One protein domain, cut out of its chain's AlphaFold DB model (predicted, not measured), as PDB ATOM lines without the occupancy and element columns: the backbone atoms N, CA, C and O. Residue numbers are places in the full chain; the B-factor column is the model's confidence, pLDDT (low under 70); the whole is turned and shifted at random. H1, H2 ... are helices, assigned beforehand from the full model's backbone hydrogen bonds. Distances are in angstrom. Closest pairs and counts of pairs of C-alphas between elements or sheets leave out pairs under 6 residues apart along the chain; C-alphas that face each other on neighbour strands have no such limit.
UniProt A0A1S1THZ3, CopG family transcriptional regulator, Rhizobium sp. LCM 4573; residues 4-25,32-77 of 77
ATOM      1  N   GLU A   4      25.705 -38.141  63.499       93.31
ATOM      2  CA  GLU A   4      25.480 -38.608  64.875       93.31
ATOM      3  C   GLU A   4      24.916 -37.510  65.793       93.31
ATOM      4  O   GLU A   4      24.079 -37.778  66.651       93.31
ATOM      5  N   GLU A   5      25.344 -36.258  65.611       92.00
ATOM      6  CA  GLU A   5      24.815 -35.113  66.365       92.00
ATOM      7  C   GLU A   5      23.371 -34.771  65.976       92.00
ATOM      8  O   GLU A   5      22.584 -34.373  66.835       92.00
ATOM      9  N   LEU A   6      23.027 -34.909  64.691       93.19
ATOM     10  CA  LEU A   6      21.671 -34.678  64.192       93.19
ATOM     11  C   LEU A   6      20.710 -35.769  64.680       93.19
ATOM     12  O   LEU A   6      19.634 -35.434  65.174       93.19
ATOM     13  N   ASP A   7      21.115 -37.039  64.584       92.81
ATOM     14  CA  ASP A   7      20.323 -38.186  65.049       92.81
ATOM     15  C   ASP A   7      20.007 -38.061  66.539       92.81
ATOM     16  O   ASP A   7      18.852 -38.172  66.944       92.81
ATOM     17  N   LYS A   8      21.008 -37.714  67.357       95.38
ATOM     18  CA  LYS A   8      20.800 -37.510  68.791       95.38
ATOM     19  C   LYS A   8      19.777 -36.408  69.085       95.38
ATOM     20  O   LYS A   8      18.891 -36.611  69.904       95.38
ATOM     21  N   LYS A   9      19.875 -35.255  68.414       94.00
ATOM     22  CA  LYS A   9      18.913 -34.151  68.582       94.00
ATOM     23  C   LYS A   9      17.493 -34.562  68.199       94.00
ATOM     24  O   LYS A   9      16.545 -34.178  68.878       94.00
ATOM     25  N   PHE A  10      17.354 -35.336  67.124       93.75
ATOM     26  CA  PHE A  10      16.068 -35.873  66.697       93.75
ATOM     27  C   PHE A  10      15.478 -36.831  67.744       93.75
ATOM     28  O   PHE A  10      14.318 -36.674  68.125       93.75
ATOM     29  N   ASP A  11      16.280 -37.773  68.246       95.94
ATOM     30  CA  ASP A  11      15.859 -38.758  69.250       95.94
ATOM     31  C   ASP A  11      15.527 -38.116  70.608       95.94
ATOM     32  O   ASP A  11      14.583 -38.537  71.282       95.94
ATOM     33  N   ASP A  12      16.251 -37.058  70.982       96.44
ATOM     34  CA  ASP A  12      16.001 -36.259  72.188       96.44
ATOM     35  C   ASP A  12      14.742 -35.362  72.049       96.44
ATOM     36  O   ASP A  12      14.330 -34.700  73.007       96.44
ATOM     37  N   GLY A  13      14.089 -35.360  70.877       94.44
ATOM     38  CA  GLY A  13      12.865 -34.602  70.599       94.44
ATOM     39  C   GLY A  13      13.087 -33.099  70.414       94.44
ATOM     40  O   GLY A  13      12.140 -32.319  70.542       94.44
ATOM     41  N   GLU A  14      14.325 -32.680  70.143       95.38
ATOM     42  CA  GLU A  14      14.663 -31.289  69.849       95.38
ATOM     43  C   GLU A  14      14.172 -30.875  68.449       95.38
ATOM     44  O   GLU A  14      14.007 -31.697  67.545       95.38
ATOM     45  N   ASP A  15      13.963 -29.571  68.242       93.06
ATOM     46  CA  ASP A  15      13.638 -29.040  66.918       93.06
ATOM     47  C   ASP A  15      14.879 -29.052  66.009       93.06
ATOM     48  O   ASP A  15      15.900 -28.428  66.304       93.06
ATOM     49  N   ILE A  16      14.773 -29.760  64.885       93.62
ATOM     50  CA  ILE A  16      15.816 -29.871  63.858       93.62
ATOM     51  C   ILE A  16      15.456 -29.130  62.562       93.62
ATOM     52  O   ILE A  16      16.141 -29.289  61.552       93.62
ATOM     53  N   SER A  17      14.376 -28.342  62.556       91.44
ATOM     54  CA  SER A  17      13.814 -27.733  61.342       91.44
ATOM     55  C   SER A  17      14.802 -26.832  60.600       91.44
ATOM     56  O   SER A  17      14.778 -26.807  59.369       91.44
ATOM     57  N   ASP A  18      15.703 -26.160  61.322       91.81
ATOM     58  CA  ASP A  18      16.764 -25.306  60.761       91.81
ATOM     59  C   ASP A  18      17.838 -26.095  59.992       91.81
ATOM     60  O   ASP A  18      18.617 -25.529  59.223       91.81
ATOM     61  N   TYR A  19      17.892 -27.412  60.194       90.06
ATOM     62  CA  TYR A  19      18.857 -28.317  59.574       90.06
ATOM     63  C   TYR A  19      18.281 -29.072  58.369       90.06
ATOM     64  O   TYR A  19      19.014 -29.784  57.679       90.06
ATOM     65  N   VAL A  20      16.985 -28.907  58.091       89.62
ATOM     66  CA  VAL A  20      16.284 -29.544  56.973       89.62
ATOM     67  C   VAL A  20      16.151 -28.559  55.811       89.62
ATOM     68  O   VAL A  20      15.587 -27.476  55.943       89.62
ATOM     69  N   ASP A  21      16.616 -28.957  54.625       90.56
ATOM     70  CA  ASP A  21      16.342 -28.216  53.392       90.56
ATOM     71  C   ASP A  21      14.912 -28.505  52.909       90.56
ATOM     72  O   ASP A  21      14.664 -29.391  52.083       90.56
ATOM     73  N   TRP A  22      13.957 -27.734  53.429       90.25
ATOM     74  CA  TRP A  22      12.540 -27.861  53.084       90.25
ATOM     75  C   TRP A  22      12.247 -27.622  51.602       90.25
ATOM     76  O   TRP A  22      11.258 -28.146  51.092       90.25
ATOM     77  N   SER A  23      13.113 -26.901  50.878       92.19
ATOM     78  CA  SER A  23      12.940 -26.692  49.433       92.19
ATOM     79  C   SER A  23      13.084 -27.991  48.630       92.19
ATOM     80  O   SER A  23      12.535 -28.110  47.535       92.19
ATOM     81  N   LYS A  24      13.777 -28.989  49.197       89.50
ATOM     82  CA  LYS A  24      13.956 -30.331  48.628       89.50
ATOM     83  C   LYS A  24      13.068 -31.386  49.283       89.50
ATOM     84  O   LYS A  24      13.178 -32.566  48.941       89.50
ATOM     85  N   ALA A  25      12.201 -30.999  50.217       87.62
ATOM     86  CA  ALA A  25      11.312 -31.937  50.879       87.62
ATOM     87  C   ALA A  25      10.362 -32.563  49.851       87.62
ATOM     88  O   ALA A  25       9.581 -31.885  49.186       87.62
ATOM     89  N   LEU A  32       1.042 -39.229  42.338       79.31
ATOM     90  CA  LEU A  32       0.007 -39.866  41.535       79.31
ATOM     91  C   LEU A  32       0.328 -39.662  40.054       79.31
ATOM     92  O   LEU A  32       0.545 -38.537  39.610       79.31
ATOM     93  N   VAL A  33       0.327 -40.752  39.294       85.38
ATOM     94  CA  VAL A  33       0.456 -40.727  37.835       85.38
ATOM     95  C   VAL A  33      -0.889 -41.120  37.241       85.38
ATOM     96  O   VAL A  33      -1.474 -42.125  37.649       85.38
ATOM     97  N   HIS A  34      -1.389 -40.318  36.301       86.62
ATOM     98  CA  HIS A  34      -2.578 -40.672  35.536       86.62
ATOM     99  C   HIS A  34      -2.207 -41.693  34.459       86.62
ATOM    100  O   HIS A  34      -1.194 -41.534  33.779       86.62
ATOM    101  N   VAL A  35      -3.015 -42.740  34.331       88.81
ATOM    102  CA  VAL A  35      -2.814 -43.803  33.348       88.81
ATOM    103  C   VAL A  35      -4.151 -44.093  32.688       88.81
ATOM    104  O   VAL A  35      -5.116 -44.417  33.380       88.81
ATOM    105  N   ASP A  36      -4.174 -44.009  31.362       92.44
ATOM    106  CA  ASP A  36      -5.305 -44.428  30.542       92.44
ATOM    107  C   ASP A  36      -5.230 -45.936  30.277       92.44
ATOM    108  O   ASP A  36      -4.167 -46.481  29.965       92.44
ATOM    109  N   LEU A  37      -6.366 -46.621  30.417       89.94
ATOM    110  CA  LEU A  37      -6.482 -48.056  30.179       89.94
ATOM    111  C   LEU A  37      -7.813 -48.372  29.505       89.94
ATOM    112  O   LEU A  37      -8.876 -48.147  30.083       89.94
ATOM    113  N   ASP A  38      -7.741 -48.986  28.329       95.12
ATOM    114  CA  ASP A  38      -8.913 -49.531  27.655       95.12
ATOM    115  C   ASP A  38      -9.237 -50.933  28.189       95.12
ATOM    116  O   ASP A  38      -8.386 -51.825  28.224       95.12
ATOM    117  N   LEU A  39     -10.492 -51.140  28.592       92.50
ATOM    118  CA  LEU A  39     -11.002 -52.415  29.097       92.50
ATOM    119  C   LEU A  39     -12.247 -52.843  28.308       92.50
ATOM    120  O   LEU A  39     -13.112 -52.009  28.034       92.50
ATOM    121  N   PRO A  40     -12.414 -54.145  28.005       98.06
ATOM    122  CA  PRO A  40     -13.690 -54.649  27.514       98.06
ATOM    123  C   PRO A  40     -14.818 -54.344  28.509       98.06
ATOM    124  O   PRO A  40     -14.642 -54.490  29.720       98.06
ATOM    125  N   ALA A  41     -16.006 -53.996  28.009       97.56
ATOM    126  CA  ALA A  41     -17.133 -53.582  28.852       97.56
ATOM    127  C   ALA A  41     -17.535 -54.626  29.916       97.56
ATOM    128  O   ALA A  41     -17.897 -54.266  31.036       97.56
ATOM    129  N   GLY A  42     -17.432 -55.922  29.589       98.06
ATOM    130  CA  GLY A  42     -17.688 -57.004  30.547       98.06
ATOM    131  C   GLY A  42     -16.697 -57.003  31.712       98.06
ATOM    132  O   GLY A  42     -17.106 -57.078  32.866       98.06
ATOM    133  N   VAL A  43     -15.410 -56.795  31.421       96.50
ATOM    134  CA  VAL A  43     -14.346 -56.739  32.436       96.50
ATOM    135  C   VAL A  43     -14.541 -55.544  33.365       96.50
ATOM    136  O   VAL A  43     -14.422 -55.692  34.579       96.50
ATOM    137  N   LEU A  44     -14.887 -54.372  32.817       96.62
ATOM    138  CA  LEU A  44     -15.202 -53.195  33.632       96.62
ATOM    139  C   LEU A  44     -16.409 -53.458  34.546       96.62
ATOM    140  O   LEU A  44     -16.366 -53.146  35.731       96.62
ATOM    141  N   SER A  45     -17.459 -54.090  34.018       97.88
ATOM    142  CA  SER A  45     -18.666 -54.404  34.793       97.88
ATOM    143  C   SER A  45     -18.383 -55.362  35.956       97.88
ATOM    144  O   SER A  45     -18.921 -55.189  37.052       97.88
ATOM    145  N   ASP A  46     -17.530 -56.363  35.741       97.38
ATOM    146  CA  ASP A  46     -17.135 -57.302  36.791       97.38
ATOM    147  C   ASP A  46     -16.239 -56.635  37.845       97.38
ATOM    148  O   ASP A  46     -16.435 -56.853  39.044       97.38
ATOM    149  N   LEU A  47     -15.315 -55.764  37.419       97.44
ATOM    150  CA  LEU A  47     -14.488 -54.959  38.321       97.44
ATOM    151  C   LEU A  47     -15.351 -54.073  39.231       97.44
ATOM    152  O   LEU A  47     -15.100 -53.984  40.433       97.44
ATOM    153  N   ASP A  48     -16.387 -53.450  38.676       97.56
ATOM    154  CA  ASP A  48     -17.295 -52.565  39.407       97.56
ATOM    155  C   ASP A  48     -18.110 -53.306  40.455       97.56
ATOM    156  O   ASP A  48     -18.248 -52.839  41.591       97.56
ATOM    157  N   ARG A  49     -18.630 -54.480  40.084       98.25
ATOM    158  CA  ARG A  49     -19.372 -55.348  40.999       98.25
ATOM    159  C   ARG A  49     -18.499 -55.747  42.183       98.25
ATOM    160  O   ARG A  49     -18.958 -55.714  43.324       98.25
ATOM    161  N   GLU A  50     -17.245 -56.093  41.920       98.19
ATOM    162  CA  GLU A  50     -16.307 -56.504  42.959       98.19
ATOM    163  C   GLU A  50     -15.877 -55.334  43.851       98.19
ATOM    164  O   GLU A  50     -15.830 -55.469  45.076       98.19
ATOM    165  N   ALA A  51     -15.649 -54.158  43.264       98.19
ATOM    166  CA  ALA A  51     -15.359 -52.939  44.011       98.19
ATOM    167  C   ALA A  51     -16.510 -52.598  44.971       98.19
ATOM    168  O   ALA A  51     -16.275 -52.370  46.159       98.19
ATOM    169  N   MET A  52     -17.758 -52.673  44.494       97.94
ATOM    170  CA  MET A  52     -18.951 -52.468  45.319       97.94
ATOM    171  C   MET A  52     -19.064 -53.513  46.435       97.94
ATOM    172  O   MET A  52     -19.300 -53.146  47.586       97.94
ATOM    173  N   ARG A  53     -18.849 -54.798  46.126       98.06
ATOM    174  CA  ARG A  53     -18.892 -55.893  47.112       98.06
ATOM    175  C   ARG A  53     -17.891 -55.686  48.252       98.06
ATOM    176  O   ARG A  53     -18.178 -56.039  49.392       98.06
ATOM    177  N   LEU A  54     -16.723 -55.127  47.941       97.62
ATOM    178  CA  LEU A  54     -15.646 -54.864  48.898       97.62
ATOM    179  C   LEU A  54     -15.730 -53.479  49.559       97.62
ATOM    180  O   LEU A  54     -14.910 -53.184  50.427       97.62
ATOM    181  N   GLY A  55     -16.678 -52.625  49.157       97.56
ATOM    182  CA  GLY A  55     -16.764 -51.241  49.634       97.56
ATOM    183  C   GLY A  55     -15.562 -50.381  49.221       97.56
ATOM    184  O   GLY A  55     -15.178 -49.463  49.942       97.56
ATOM    185  N   LEU A  56     -14.935 -50.698  48.086       97.69
ATOM    186  CA  LEU A  56     -13.768 -50.000  47.552       97.69
ATOM    187  C   LEU A  56     -14.132 -49.199  46.303       97.69
ATOM    188  O   LEU A  56     -15.070 -49.518  45.577       97.69
ATOM    189  N   THR A  57     -13.333 -48.178  46.003       97.12
ATOM    190  CA  THR A  57     -13.375 -47.560  44.672       97.12
ATOM    191  C   THR A  57     -12.722 -48.487  43.644       97.12
ATOM    192  O   THR A  57     -11.831 -49.274  43.984       97.12
ATOM    193  N   ARG A  58     -13.099 -48.341  42.367       95.56
ATOM    194  CA  ARG A  58     -12.448 -49.037  41.240       95.56
ATOM    195  C   ARG A  58     -10.927 -48.887  41.292       95.56
ATOM    196  O   ARG A  58     -10.201 -49.871  41.234       95.56
ATOM    197  N   GLN A  59     -10.448 -47.656  41.473       93.88
ATOM    198  CA  GLN A  59      -9.020 -47.338  41.511       93.88
ATOM    199  C   GLN A  59      -8.308 -48.020  42.687       93.88
ATOM    200  O   GLN A  59      -7.209 -48.549  42.515       93.88
ATOM    201  N   SER A  60      -8.932 -48.051  43.867       95.00
ATOM    202  CA  SER A  60      -8.383 -48.743  45.039       95.00
ATOM    203  C   SER A  60      -8.290 -50.251  44.815       95.00
ATOM    204  O   SER A  60      -7.279 -50.854  45.178       95.00
ATOM    205  N   LEU A  61      -9.311 -50.852  44.195       96.94
ATOM    206  CA  LEU A  61      -9.312 -52.278  43.872       96.94
ATOM    207  C   LEU A  61      -8.234 -52.621  42.835       96.94
ATOM    208  O   LEU A  61      -7.424 -53.515  43.074       96.94
ATOM    209  N   VAL A  62      -8.159 -51.860  41.738       95.38
ATOM    210  CA  VAL A  62      -7.132 -52.029  40.693       95.38
ATOM    211  C   VAL A  62      -5.730 -51.900  41.281       95.38
ATOM    212  O   VAL A  62      -4.875 -52.746  41.029       95.38
ATOM    213  N   THR A  63      -5.495 -50.881  42.109       93.00
ATOM    214  CA  THR A  63      -4.185 -50.654  42.737       93.00
ATOM    215  C   THR A  63      -3.791 -51.811  43.654       93.00
ATOM    216  O   THR A  63      -2.635 -52.237  43.644       93.00
ATOM    217  N   ARG A  64      -4.745 -52.342  44.431       95.50
ATOM    218  CA  ARG A  64      -4.515 -53.495  45.310       95.50
ATOM    219  C   ARG A  64      -4.119 -54.731  44.505       95.50
ATOM    220  O   ARG A  64      -3.054 -55.288  44.753       95.50
ATOM    221  N   TRP A  65      -4.918 -55.117  43.515       95.75
ATOM    222  CA  TRP A  65      -4.634 -56.300  42.700       95.75
ATOM    223  C   TRP A  65      -3.342 -56.171  41.899       95.75
ATOM    224  O   TRP A  65      -2.583 -57.133  41.799       95.75
ATOM    225  N   LEU A  66      -3.055 -54.986  41.350       94.19
ATOM    226  CA  LEU A  66      -1.805 -54.745  40.635       94.19
ATOM    227  C   LEU A  66      -0.597 -54.957  41.556       94.19
ATOM    228  O   LEU A  66       0.356 -55.631  41.166       94.19
ATOM    229  N   ARG A  67      -0.651 -54.438  42.789       93.94
ATOM    230  CA  ARG A  67       0.398 -54.644  43.794       93.94
ATOM    231  C   ARG A  67       0.576 -56.123  44.131       93.94
ATOM    232  O   ARG A  67       1.696 -56.614  44.038       93.94
ATOM    233  N   GLU A  68      -0.510 -56.826  44.446       95.50
ATOM    234  CA  GLU A  68      -0.484 -58.261  44.770       95.50
ATOM    235  C   GLU A  68       0.157 -59.080  43.638       95.50
ATOM    236  O   GLU A  68       1.010 -59.937  43.879       95.50
ATOM    237  N   ARG A  69      -0.196 -58.782  42.380       95.12
ATOM    238  CA  ARG A  69       0.376 -59.458  41.206       95.12
ATOM    239  C   ARG A  69       1.859 -59.142  41.006       95.12
ATOM    240  O   ARG A  69       2.626 -60.052  40.693       95.12
ATOM    241  N   LEU A  70       2.273 -57.888  41.197       93.81
ATOM    242  CA  LEU A  70       3.680 -57.485  41.099       93.81
ATOM    243  C   LEU A  70       4.538 -58.105  42.211       93.81
ATOM    244  O   LEU A  70       5.675 -58.499  41.954       93.81
ATOM    245  N   GLU A  71       4.011 -58.207  43.430       93.06
ATOM    246  CA  GLU A  71       4.692 -58.836  44.567       93.06
ATOM    247  C   GLU A  71       4.836 -60.348  44.365       93.06
ATOM    248  O   GLU A  71       5.943 -60.874  44.494       93.06
ATOM    249  N   ALA A  72       3.772 -61.031  43.931       91.88
ATOM    250  CA  ALA A  72       3.826 -62.455  43.601       91.88
ATOM    251  C   ALA A  72       4.846 -62.757  42.486       91.88
ATOM    252  O   ALA A  72       5.609 -63.717  42.577       91.88
ATOM    253  N   GLY A  73       4.920 -61.906  41.456       86.75
ATOM    254  CA  GLY A  73       5.907 -62.041  40.379       86.75
ATOM    255  C   GLY A  73       7.360 -61.809  40.815       86.75
ATOM    256  O   GLY A  73       8.276 -62.309  40.163       86.75
ATOM    257  N   ARG A  74       7.591 -61.073  41.911       82.19
ATOM    258  CA  ARG A  74       8.929 -60.854  42.491       82.19
ATOM    259  C   ARG A  74       9.395 -62.012  43.371       82.19
ATOM    260  O   ARG A  74      10.592 -62.240  43.433       82.19
ATOM    261  N   GLN A  75       8.475 -62.720  44.027       69.00
ATOM    262  CA  GLN A  75       8.787 -63.865  44.896       69.00
ATOM    263  C   GLN A  75       9.053 -65.168  44.120       69.00
ATOM    264  O   GLN A  75       9.603 -66.110  44.675       69.00
ATOM    265  N   GLY A  76       8.660 -65.233  42.844       59.44
ATOM    266  CA  GLY A  76       8.909 -66.377  41.957       59.44
ATOM    267  C   GLY A  76      10.265 -66.368  41.233       59.44
ATOM    268  O   GLY A  76      10.424 -67.123  40.274       59.44
ATOM    269  N   LYS A  77      11.204 -65.502  41.635       49.88
ATOM    270  CA  LYS A  77      12.597 -65.444  41.158       49.88
ATOM    271  C   LYS A  77      13.545 -65.661  42.326       49.88
ATOM    272  O   LYS A  77      14.597 -66.285  42.081       49.88
TER     273      LYS A  77
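AT A GLANCE: This is residues 4 to 25 and 32 to 77 of the 77 residues of the protein "CopG family transcriptional regulator" of Rhizobium sp. LCM 4573 (UniProt A0A1S1THZ3). Two helices at about a right angle make the larger piece: H3 starts beside H2, touching it with its first residues, 58 to 61, and its residues 63 to 75 stick out as a free arm. Well away from this pair, across a cut in the chain, lies a small second piece with the short helix H1 and an unnamed stretch, and H1 touches neither of the other helices. The printed part has 68 residues with three named helices, H1, H2 and H3 in that order along the chain, and no named strand; its class is all helix. The whole is extended, with a radius of gyration of the C-alphas of 21.6 A, and its outline is elongated, 59 by 31 by 24 A along the three main axes.

HOW THE PARTS SIT: Begin with the longest helix, H3, residues 58 to 75, and look at its residues 58 to 61, which alone touch H2, residues 41 to 54. H2 touches H3 with residues 47 to 51 alone. The closest C-alphas of the two helices are those of Ala 51 and Arg 58, 5.6 A apart, and 4 pairs of C-alphas lie within 8 A. Their lines are about perpendicular, at 87 degrees, and their centres are 16.0 A apart. The link between them, 3 residues, is tight. H1, residues 4 to 11, is apart from both H2 and H3. In H1, H2 and H3 every backbone O i to N i+4 pair is within hydrogen-bond range.

IN THESE COORDINATES: Find C-alpha 58 at (-12.448, -49.037, 41.240); from there H3 runs 26.2 A to C-alpha 75 at (8.787, -63.865, 44.896). Then find C-alpha 41 at (-17.133, -53.582, 28.852), where H2 begins; it runs 20.1 A to C-alpha 54. H1 begins at C-alpha 4, (25.480, -38.608, 64.875), and ends at C-alpha 11. After it, residues 12 to 25 hold no named element.

THE WHOLE: The two C-alphas farthest apart are those of Glu 5 and Gly 42, 59.7 A. Look between C-alphas 25 and 32 for the cut: residues 26 to 31 are not printed, and these two C-alphas are 16.7 A apart. The link from H1 to H2 runs across this cut. Residues 20 to 25 stand free, and so do residues 32 to 43, of which 41 to 43 belong to H2. The mean pLDDT of the printed part is 92.2, and residues 75 to 77, at the chain's end, are under 70.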